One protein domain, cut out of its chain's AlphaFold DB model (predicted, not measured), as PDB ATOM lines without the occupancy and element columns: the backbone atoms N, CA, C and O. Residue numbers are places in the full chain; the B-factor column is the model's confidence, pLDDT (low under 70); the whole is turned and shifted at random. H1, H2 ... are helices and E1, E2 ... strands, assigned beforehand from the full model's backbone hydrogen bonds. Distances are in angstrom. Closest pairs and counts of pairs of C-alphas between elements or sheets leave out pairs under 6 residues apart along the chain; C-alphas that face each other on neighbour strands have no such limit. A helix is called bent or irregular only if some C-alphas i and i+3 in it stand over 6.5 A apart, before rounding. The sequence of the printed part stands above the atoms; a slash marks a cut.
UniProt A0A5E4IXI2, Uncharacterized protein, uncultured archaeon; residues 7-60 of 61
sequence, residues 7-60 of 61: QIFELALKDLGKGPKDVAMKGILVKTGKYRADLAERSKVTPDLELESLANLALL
ATOM      1  N   GLN A   7     176.084 227.404 192.375       91.50
ATOM      2  CA  GLN A   7     177.088 226.707 193.189       91.50
ATOM      3  C   GLN A   7     177.304 227.352 194.565       91.50
ATOM      4  O   GLN A   7     177.507 226.641 195.541       91.50
ATOM      5  N   ILE A   8     177.244 228.688 194.663       91.88
ATOM      6  CA  ILE A   8     177.398 229.379 195.954       91.88
ATOM      7  C   ILE A   8     176.235 229.026 196.881       91.88
ATOM      8  O   ILE A   8     176.444 228.775 198.064       91.88
ATOM      9  N   PHE A   9     175.016 228.967 196.344       91.00
ATOM     10  CA  PHE A   9     173.851 228.582 197.132       91.00
ATOM     11  C   PHE A   9     173.905 227.118 197.559       91.00
ATOM     12  O   PHE A   9     173.617 226.818 198.709       91.00
ATOM     13  N   GLU A  10     174.332 226.215 196.677       92.31
ATOM     14  CA  GLU A  10     174.519 224.800 197.021       92.31
ATOM     15  C   GLU A  10     175.546 224.618 198.150       92.31
ATOM     16  O   GLU A  10     175.308 223.834 199.069       92.31
ATOM     17  N   LEU A  11     176.645 225.378 198.124       94.19
ATOM     18  CA  LEU A  11     177.646 225.358 199.188       94.19
ATOM     19  C   LEU A  11     177.077 225.879 200.517       94.19
ATOM     20  O   LEU A  11     177.190 225.200 201.531       94.19
ATOM     21  N   ALA A  12     176.400 227.030 200.503       94.00
ATOM     22  CA  ALA A  12     175.804 227.607 201.709       94.00
ATOM     23  C   ALA A  12     174.753 226.679 202.348       94.00
ATOM     24  O   ALA A  12     174.717 226.516 203.564       94.00
ATOM     25  N   LEU A  13     173.913 226.032 201.532       95.25
ATOM     26  CA  LEU A  13     172.930 225.051 202.007       95.25
ATOM     27  C   LEU A  13     173.596 223.853 202.683       95.25
ATOM     28  O   LEU A  13     173.152 223.418 203.747       95.25
ATOM     29  N   LYS A  14     174.675 223.345 202.076       96.06
ATOM     30  CA  LYS A  14     175.460 222.243 202.632       96.06
ATOM     31  C   LYS A  14     176.049 222.614 203.992       96.06
ATOM     32  O   LYS A  14     175.918 221.821 204.920       96.06
ATOM     33  N   ASP A  15     176.631 223.804 204.122       96.75
ATOM     34  CA  ASP A  15     177.216 224.283 205.382       96.75
ATOM     35  C   ASP A  15     176.158 224.434 206.487       96.75
ATOM     36  O   ASP A  15     176.418 224.139 207.650       96.75
ATOM     37  N   LEU A  16     174.936 224.827 206.121       95.38
ATOM     38  CA  LEU A  16     173.797 224.919 207.041       95.38
ATOM     39  C   LEU A  16     173.135 223.563 207.343       95.38
ATOM     40  O   LEU A  16     172.240 223.502 208.188       95.38
ATOM     41  N   GLY A  17     173.512 222.488 206.643       97.00
ATOM     42  CA  GLY A  17     172.853 221.184 206.740       97.00
ATOM     43  C   GLY A  17     171.380 221.215 206.314       97.00
ATOM     44  O   GLY A  17     170.562 220.475 206.859       97.00
ATOM     45  N   LYS A  18     171.020 222.104 205.380       96.81
ATOM     46  CA  LYS A  18     169.642 222.304 204.907       96.81
ATOM     47  C   LYS A  18     169.482 221.886 203.452       96.81
ATOM     48  O   LYS A  18     170.385 222.056 202.637       96.81
ATOM     49  N   GLY A  19     168.301 221.379 203.112       94.00
ATOM     50  CA  GLY A  19     167.890 221.192 201.732       94.00
ATOM     51  C   GLY A  19     167.335 222.487 201.128       94.00
ATOM     52  O   GLY A  19     166.836 223.357 201.843       94.00
ATOM     53  N   PRO A  20     167.333 222.618 199.791       90.88
ATOM     54  CA  PRO A  20     166.780 223.790 199.108       90.88
ATOM     55  C   PRO A  20     165.269 223.973 199.322       90.88
ATOM     56  O   PRO A  20     164.751 225.054 199.072       90.88
ATOM     57  N   LYS A  21     164.552 222.929 199.760       93.50
ATOM     58  CA  LYS A  21     163.125 223.002 200.113       93.50
ATOM     59  C   LYS A  21     162.882 223.472 201.551       93.50
ATOM     60  O   LYS A  21     161.751 223.815 201.875       93.50
ATOM     61  N   ASP A  22     163.920 223.499 202.385       94.62
ATOM     62  CA  ASP A  22     163.814 223.821 203.813       94.62
ATOM     63  C   ASP A  22     164.077 225.302 204.102       94.62
ATOM     64  O   ASP A  22     163.930 225.748 205.240       94.62
ATOM     65  N   VAL A  23     164.514 226.066 203.095       93.31
ATOM     66  CA  VAL A  23     164.889 227.469 203.255       93.31
ATOM     67  C   VAL A  23     164.329 228.337 202.137       93.31
ATOM     68  O   VAL A  23     164.279 227.945 200.974       93.31
ATOM     69  N   ALA A  24     163.968 229.564 202.500       90.44
ATOM     70  CA  ALA A  24     163.749 230.655 201.566       90.44
ATOM     71  C   ALA A  24     164.891 231.663 201.723       90.44
ATOM     72  O   ALA A  24     165.310 231.958 202.843       90.44
ATOM     73  N   MET A  25     165.383 232.207 200.613       88.88
ATOM     74  CA  MET A  25     166.360 233.294 200.645       88.88
ATOM     75  C   MET A  25     165.719 234.595 200.202       88.88
ATOM     76  O   MET A  25     165.001 234.623 199.207       88.88
ATOM     77  N   LYS A  26     166.028 235.662 200.941       90.69
ATOM     78  CA  LYS A  26     165.646 237.033 200.614       90.69
ATOM     79  C   LYS A  26     166.868 237.807 200.131       90.69
ATOM     80  O   LYS A  26     167.917 237.773 200.773       90.69
ATOM     81  N   GLY A  27     166.734 238.505 199.011       91.56
ATOM     82  CA  GLY A  27     167.724 239.444 198.506       91.56
ATOM     83  C   GLY A  27     167.565 240.803 199.178       91.56
ATOM     84  O   GLY A  27     166.586 241.501 198.931       91.56
ATOM     85  N   ILE A  28     168.536 241.195 200.002       93.00
ATOM     86  CA  ILE A  28     168.540 242.490 200.697       93.00
ATOM     87  C   ILE A  28     169.568 243.413 200.039       93.00
ATOM     88  O   ILE A  28     170.738 243.051 199.899       93.00
ATOM     89  N   LEU A  29     169.141 244.615 199.655       93.50
ATOM     90  CA  LEU A  29     170.013 245.666 199.139       93.50
ATOM     91  C   LEU A  29     170.429 246.603 200.279       93.50
ATOM     92  O   LEU A  29     169.577 247.211 200.919       93.50
ATOM     93  N   VAL A  30     171.735 246.745 200.517       94.62
ATOM     94  CA  VAL A  30     172.290 247.670 201.523       94.62
ATOM     95  C   VAL A  30     173.016 248.840 200.857       94.62
ATOM     96  O   VAL A  30     173.775 248.639 199.902       94.62
ATOM     97  N   LYS A  31     172.815 250.061 201.361       94.94
ATOM     98  CA  LYS A  31     173.367 251.288 200.752       94.94
ATOM     99  C   LYS A  31     174.768 251.676 201.247       94.94
ATOM    100  O   LYS A  31     175.373 252.583 200.688       94.94
ATOM    101  N   THR A  32     175.336 250.940 202.207       93.19
ATOM    102  CA  THR A  32     176.717 251.136 202.704       93.19
ATOM    103  C   THR A  32     177.822 250.654 201.758       93.19
ATOM    104  O   THR A  32     178.991 250.949 201.990       93.19
ATOM    105  N   GLY A  33     177.495 249.866 200.727       80.56
ATOM    106  CA  GLY A  33     178.474 249.277 199.802       80.56
ATOM    107  C   GLY A  33     178.759 250.130 198.559       80.56
ATOM    108  O   GLY A  33     178.654 251.351 198.565       80.56
ATOM    109  N   LYS A  34     179.054 249.468 197.427       89.31
ATOM    110  CA  LYS A  34     179.148 250.103 196.092       89.31
ATOM    111  C   LYS A  34     177.755 250.410 195.516       89.31
ATOM    112  O   LYS A  34     177.458 250.069 194.369       89.31
ATOM    113  N   TYR A  35     176.881 250.972 196.343       93.31
ATOM    114  CA  TYR A  35     175.532 251.330 195.943       93.31
ATOM    115  C   TYR A  35     175.565 252.496 194.954       93.31
ATOM    116  O   TYR A  35     176.386 253.407 195.047       93.31
ATOM    117  N   ARG A  36     174.670 252.431 193.972       93.50
ATOM    118  CA  ARG A  36     174.513 253.419 192.911       93.50
ATOM    119  C   ARG A  36     173.028 253.598 192.659       93.50
ATOM    120  O   ARG A  36     172.402 252.695 192.104       93.50
ATOM    121  N   ALA A  37     172.481 254.736 193.084       92.56
ATOM    122  CA  ALA A  37     171.052 255.027 192.968       92.56
ATOM    123  C   ALA A  37     170.574 254.935 191.510       92.56
ATOM    124  O   ALA A  37     169.573 254.284 191.228       92.56
ATOM    125  N   ASP A  38     171.368 255.466 190.577       95.06
ATOM    126  CA  ASP A  38     171.092 255.421 189.141       95.06
ATOM    127  C   ASP A  38     171.028 253.992 188.581       95.06
ATOM    128  O   ASP A  38     170.261 253.726 187.661       95.06
ATOM    129  N   LEU A  39     171.838 253.073 189.109       92.75
ATOM    130  CA  LEU A  39     171.837 251.673 188.689       92.75
ATOM    131  C   LEU A  39     170.691 250.893 189.336       92.75
ATOM    132  O   LEU A  39     170.098 250.041 188.677       92.75
ATOM    133  N   ALA A  40     170.397 251.173 190.606       91.56
ATOM    134  CA  ALA A  40     169.301 250.549 191.336       91.56
ATOM    135  C   ALA A  40     167.951 250.884 190.685       91.56
ATOM    136  O   ALA A  40     167.181 249.977 190.391       91.56
ATOM    137  N   GLU A  41     167.727 252.155 190.348       92.25
ATOM    138  CA  GLU A  41     166.508 252.628 189.681       92.25
ATOM    139  C   GLU A  41     166.290 251.977 188.302       92.25
ATOM    140  O   GLU A  41     165.165 251.681 187.909       92.25
ATOM    141  N   ARG A  42     167.371 251.704 187.562       95.00
ATOM    142  CA  ARG A  42     167.325 251.102 186.214       95.00
ATOM    143  C   ARG A  42     167.392 249.572 186.230       95.00
ATOM    144  O   ARG A  42     167.384 248.941 185.168       95.00
ATOM    145  N   SER A  43     167.540 248.965 187.406       91.19
ATOM    146  CA  SER A  43     167.685 247.521 187.565       91.19
ATOM    147  C   SER A  43     166.389 246.801 187.194       91.19
ATOM    148  O   SER A  43     165.296 247.234 187.535       91.19
ATOM    149  N   LYS A  44     166.506 245.638 186.543       93.19
ATOM    150  CA  LYS A  44     165.373 244.710 186.343       93.19
ATOM    151  C   LYS A  44     165.158 243.764 187.530       93.19
ATOM    152  O   LYS A  44     164.280 242.911 187.479       93.19
ATOM    153  N   VAL A  45     166.018 243.851 188.542       89.50
ATOM    154  CA  VAL A  45     165.966 243.040 189.760       89.50
ATOM    155  C   VAL A  45     165.532 243.940 190.904       89.50
ATOM    156  O   VAL A  45     166.242 244.897 191.216       89.50
ATOM    157  N   THR A  46     164.403 243.599 191.516       91.19
ATOM    158  CA  THR A  46     163.871 244.257 192.711       91.19
ATOM    159  C   THR A  46     164.322 243.475 193.944       91.19
ATOM    160  O   THR A  46     164.139 242.256 193.966       91.19
ATOM    161  N   PRO A  47     164.941 244.119 194.944       93.19
ATOM    162  CA  PRO A  47     165.258 243.458 196.203       93.19
ATOM    163  C   PRO A  47     163.984 243.195 197.015       93.19
ATOM    164  O   PRO A  47     162.998 243.918 196.900       93.19
ATOM    165  N   ASP A  48     164.023 242.190 197.887       94.69
ATOM    166  CA  ASP A  48     162.941 241.923 198.842       94.69
ATOM    167  C   ASP A  48     162.906 242.964 199.973       94.69
ATOM    168  O   ASP A  48     161.885 243.136 200.637       94.69
ATOM    169  N   LEU A  49     164.041 243.625 200.226       94.06
ATOM    170  CA  LEU A  49     164.208 244.644 201.256       94.06
ATOM    171  C   LEU A  49     165.365 245.587 200.907       94.06
ATOM    172  O   LEU A  49     166.408 245.147 200.416       94.06
ATOM    173  N   GLU A  50     165.213 246.865 201.242       94.19
ATOM    174  CA  GLU A  50     166.287 247.857 201.190       94.19
ATOM    175  C   GLU A  50     166.631 248.352 202.593       94.19
ATOM    176  O   GLU A  50     165.741 248.645 203.388       94.19
ATOM    177  N   LEU A  51     167.926 248.468 202.891       94.94
ATOM    178  CA  LEU A  51     168.434 248.970 204.163       94.94
ATOM    179  C   LEU A  51     169.516 250.027 203.939       94.94
ATOM    180  O   LEU A  51     170.358 249.908 203.047       94.94
ATOM    181  N   GLU A  52     169.551 251.029 204.815       94.62
ATOM    182  CA  GLU A  52     170.632 252.017 204.814       94.62
ATOM    183  C   GLU A  52     171.964 251.383 205.235       94.62
ATOM    184  O   GLU A  52     172.991 251.677 204.635       94.62
ATOM    185  N   SER A  53     171.950 250.447 206.190       93.94
ATOM    186  CA  SER A  53     173.129 249.718 206.672       93.94
ATOM    187  C   SER A  53     172.777 248.288 207.087       93.94
ATOM    188  O   SER A  53     171.642 247.998 207.458       93.94
ATOM    189  N   LEU A  54     173.773 247.392 207.086       92.12
ATOM    190  CA  LEU A  54     173.629 246.040 207.642       92.12
ATOM    191  C   LEU A  54     173.266 246.076 209.135       92.12
ATOM    192  O   LEU A  54     172.554 245.195 209.605       92.12
ATOM    193  N   ALA A  55     173.696 247.108 209.869       93.06
ATOM    194  CA  ALA A  55     173.351 247.280 211.281       93.06
ATOM    195  C   ALA A  55     171.830 247.361 211.515       93.06
ATOM    196  O   ALA A  55     171.343 246.930 212.556       93.06
ATOM    197  N   ASN A  56     171.066 247.848 210.531       94.44
ATOM    198  CA  ASN A  56     169.609 247.934 210.611       94.44
ATOM    199  C   ASN A  56     168.920 246.566 210.506       94.44
ATOM    200  O   ASN A  56     167.738 246.475 210.821       94.44
ATOM    201  N   LEU A  57     169.628 245.506 210.095       92.44
ATOM    202  CA  LEU A  57     169.052 244.162 210.015       92.44
ATOM    203  C   LEU A  57     168.590 243.663 211.391       92.44
ATOM    204  O   LEU A  57     167.549 243.025 211.484       92.44
ATOM    205  N   ALA A  58     169.317 244.015 212.454       91.62
ATOM    206  CA  ALA A  58     168.987 243.635 213.828       91.62
ATOM    207  C   ALA A  58     167.702 244.292 214.371       91.62
ATOM    208  O   ALA A  58     167.239 243.920 215.437       91.62
ATOM    209  N   LEU A  59     167.128 245.276 213.668       91.50
ATOM    210  CA  LEU A  59     165.853 245.894 214.050       91.50
ATOM    211  C   LEU A  59     164.637 245.133 213.493       91.50
ATOM    212  O   LEU A  59     163.502 245.529 213.752       91.50
ATOM    213  N   LEU A  60     164.864 244.094 212.683       85.44
ATOM    214  CA  LEU A  60     163.829 243.374 211.934       85.44
ATOM    215  C   LEU A  60     163.669 241.904 212.348       85.44
ATOM    216  O   LEU A  60     162.782 241.232 211.821       85.44
TER     217      LEU A  60
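Overview. This is residues 7 to 60 of the 61 residues of an uncharacterized protein of uncultured archaeon (UniProt A0A5E4IXI2). A small, loose dumbbell-like arrangement: H1 stands at one end, and a long strand-like link, residues 16 to 27, turns near it and then runs across to a second part, where E1 and E2 lie side by side as a tiny two-stranded parallel sheet. H3 folds back near this sheet, while H2 sits on a loop that reaches away from it, with residues 34 to 39 sticking out. The printed part has 54 residues, with three named helices and two named strands in the order H1, E1, H2, E2, H3; the class is mixed, helices and strands, with under half of the residues, 26, in named elements. The whole is loose, with a radius of gyration of the C-alphas of 13.9 A, and its C-alphas span 37 by 27 by 17 A.

Arrangement. H1, residues 7 to 15, is apart from E2, residues 49 to 51, from H2, residues 37 to 41, and from H3, residues 54 to 59. E1, residues 28 to 30, is the parallel neighbour of E2, with 20 degrees between their directions. The C-alphas of Leu 29 and Glu 50 face each other at 4.8 A. N 29 and O 49 are within hydrogen-bond range at 2.9 A, and so are N 51 and O 29 at 2.9 A. E1, H2 and E2 form a strand-helix-strand unit, two parallel neighbour strands with a helix between them along the chain, and its crossover is right-handed. H2 and H3 are apart. The closest C-alphas of E1 and H3 are those of Val 30 and Leu 54, 6.5 A apart; those of E2 and H3 are Leu 51 and Leu 57, 7.6 A. In H1 and H2 every O i to N i+4 pair is within hydrogen-bond range; in H3 it is 0 of 2, beside 2 of 3 O i to N i+3 pairs.

Along the chain. H1 begins at C-alpha 7, (177.088, 226.707, 193.189), and is 12.4 A long. E1 begins at C-alpha 28, (168.540, 242.490, 200.697), and measures 6.4 A. H2 measures 6.1 A and E2 6.7 A. H3 is 10.1 A long and ends at C-alpha 59, (165.853, 245.894, 214.050); it is neither bent nor irregular, but only just: C-alphas 55 and 58 are 6.2 A apart.

Size, cuts and confidence. The two C-alphas farthest apart are those of Gly 17 and Asp 38, 38.5 A. The link from H1 to E1 is long, with 12 residues; those from E1 to H2 and from H2 to E2 are short, and that from E2 to H3 is tight. The printed part has no cut. The mean pLDDT of the printed part is 92.8, and no printed residue is under 70.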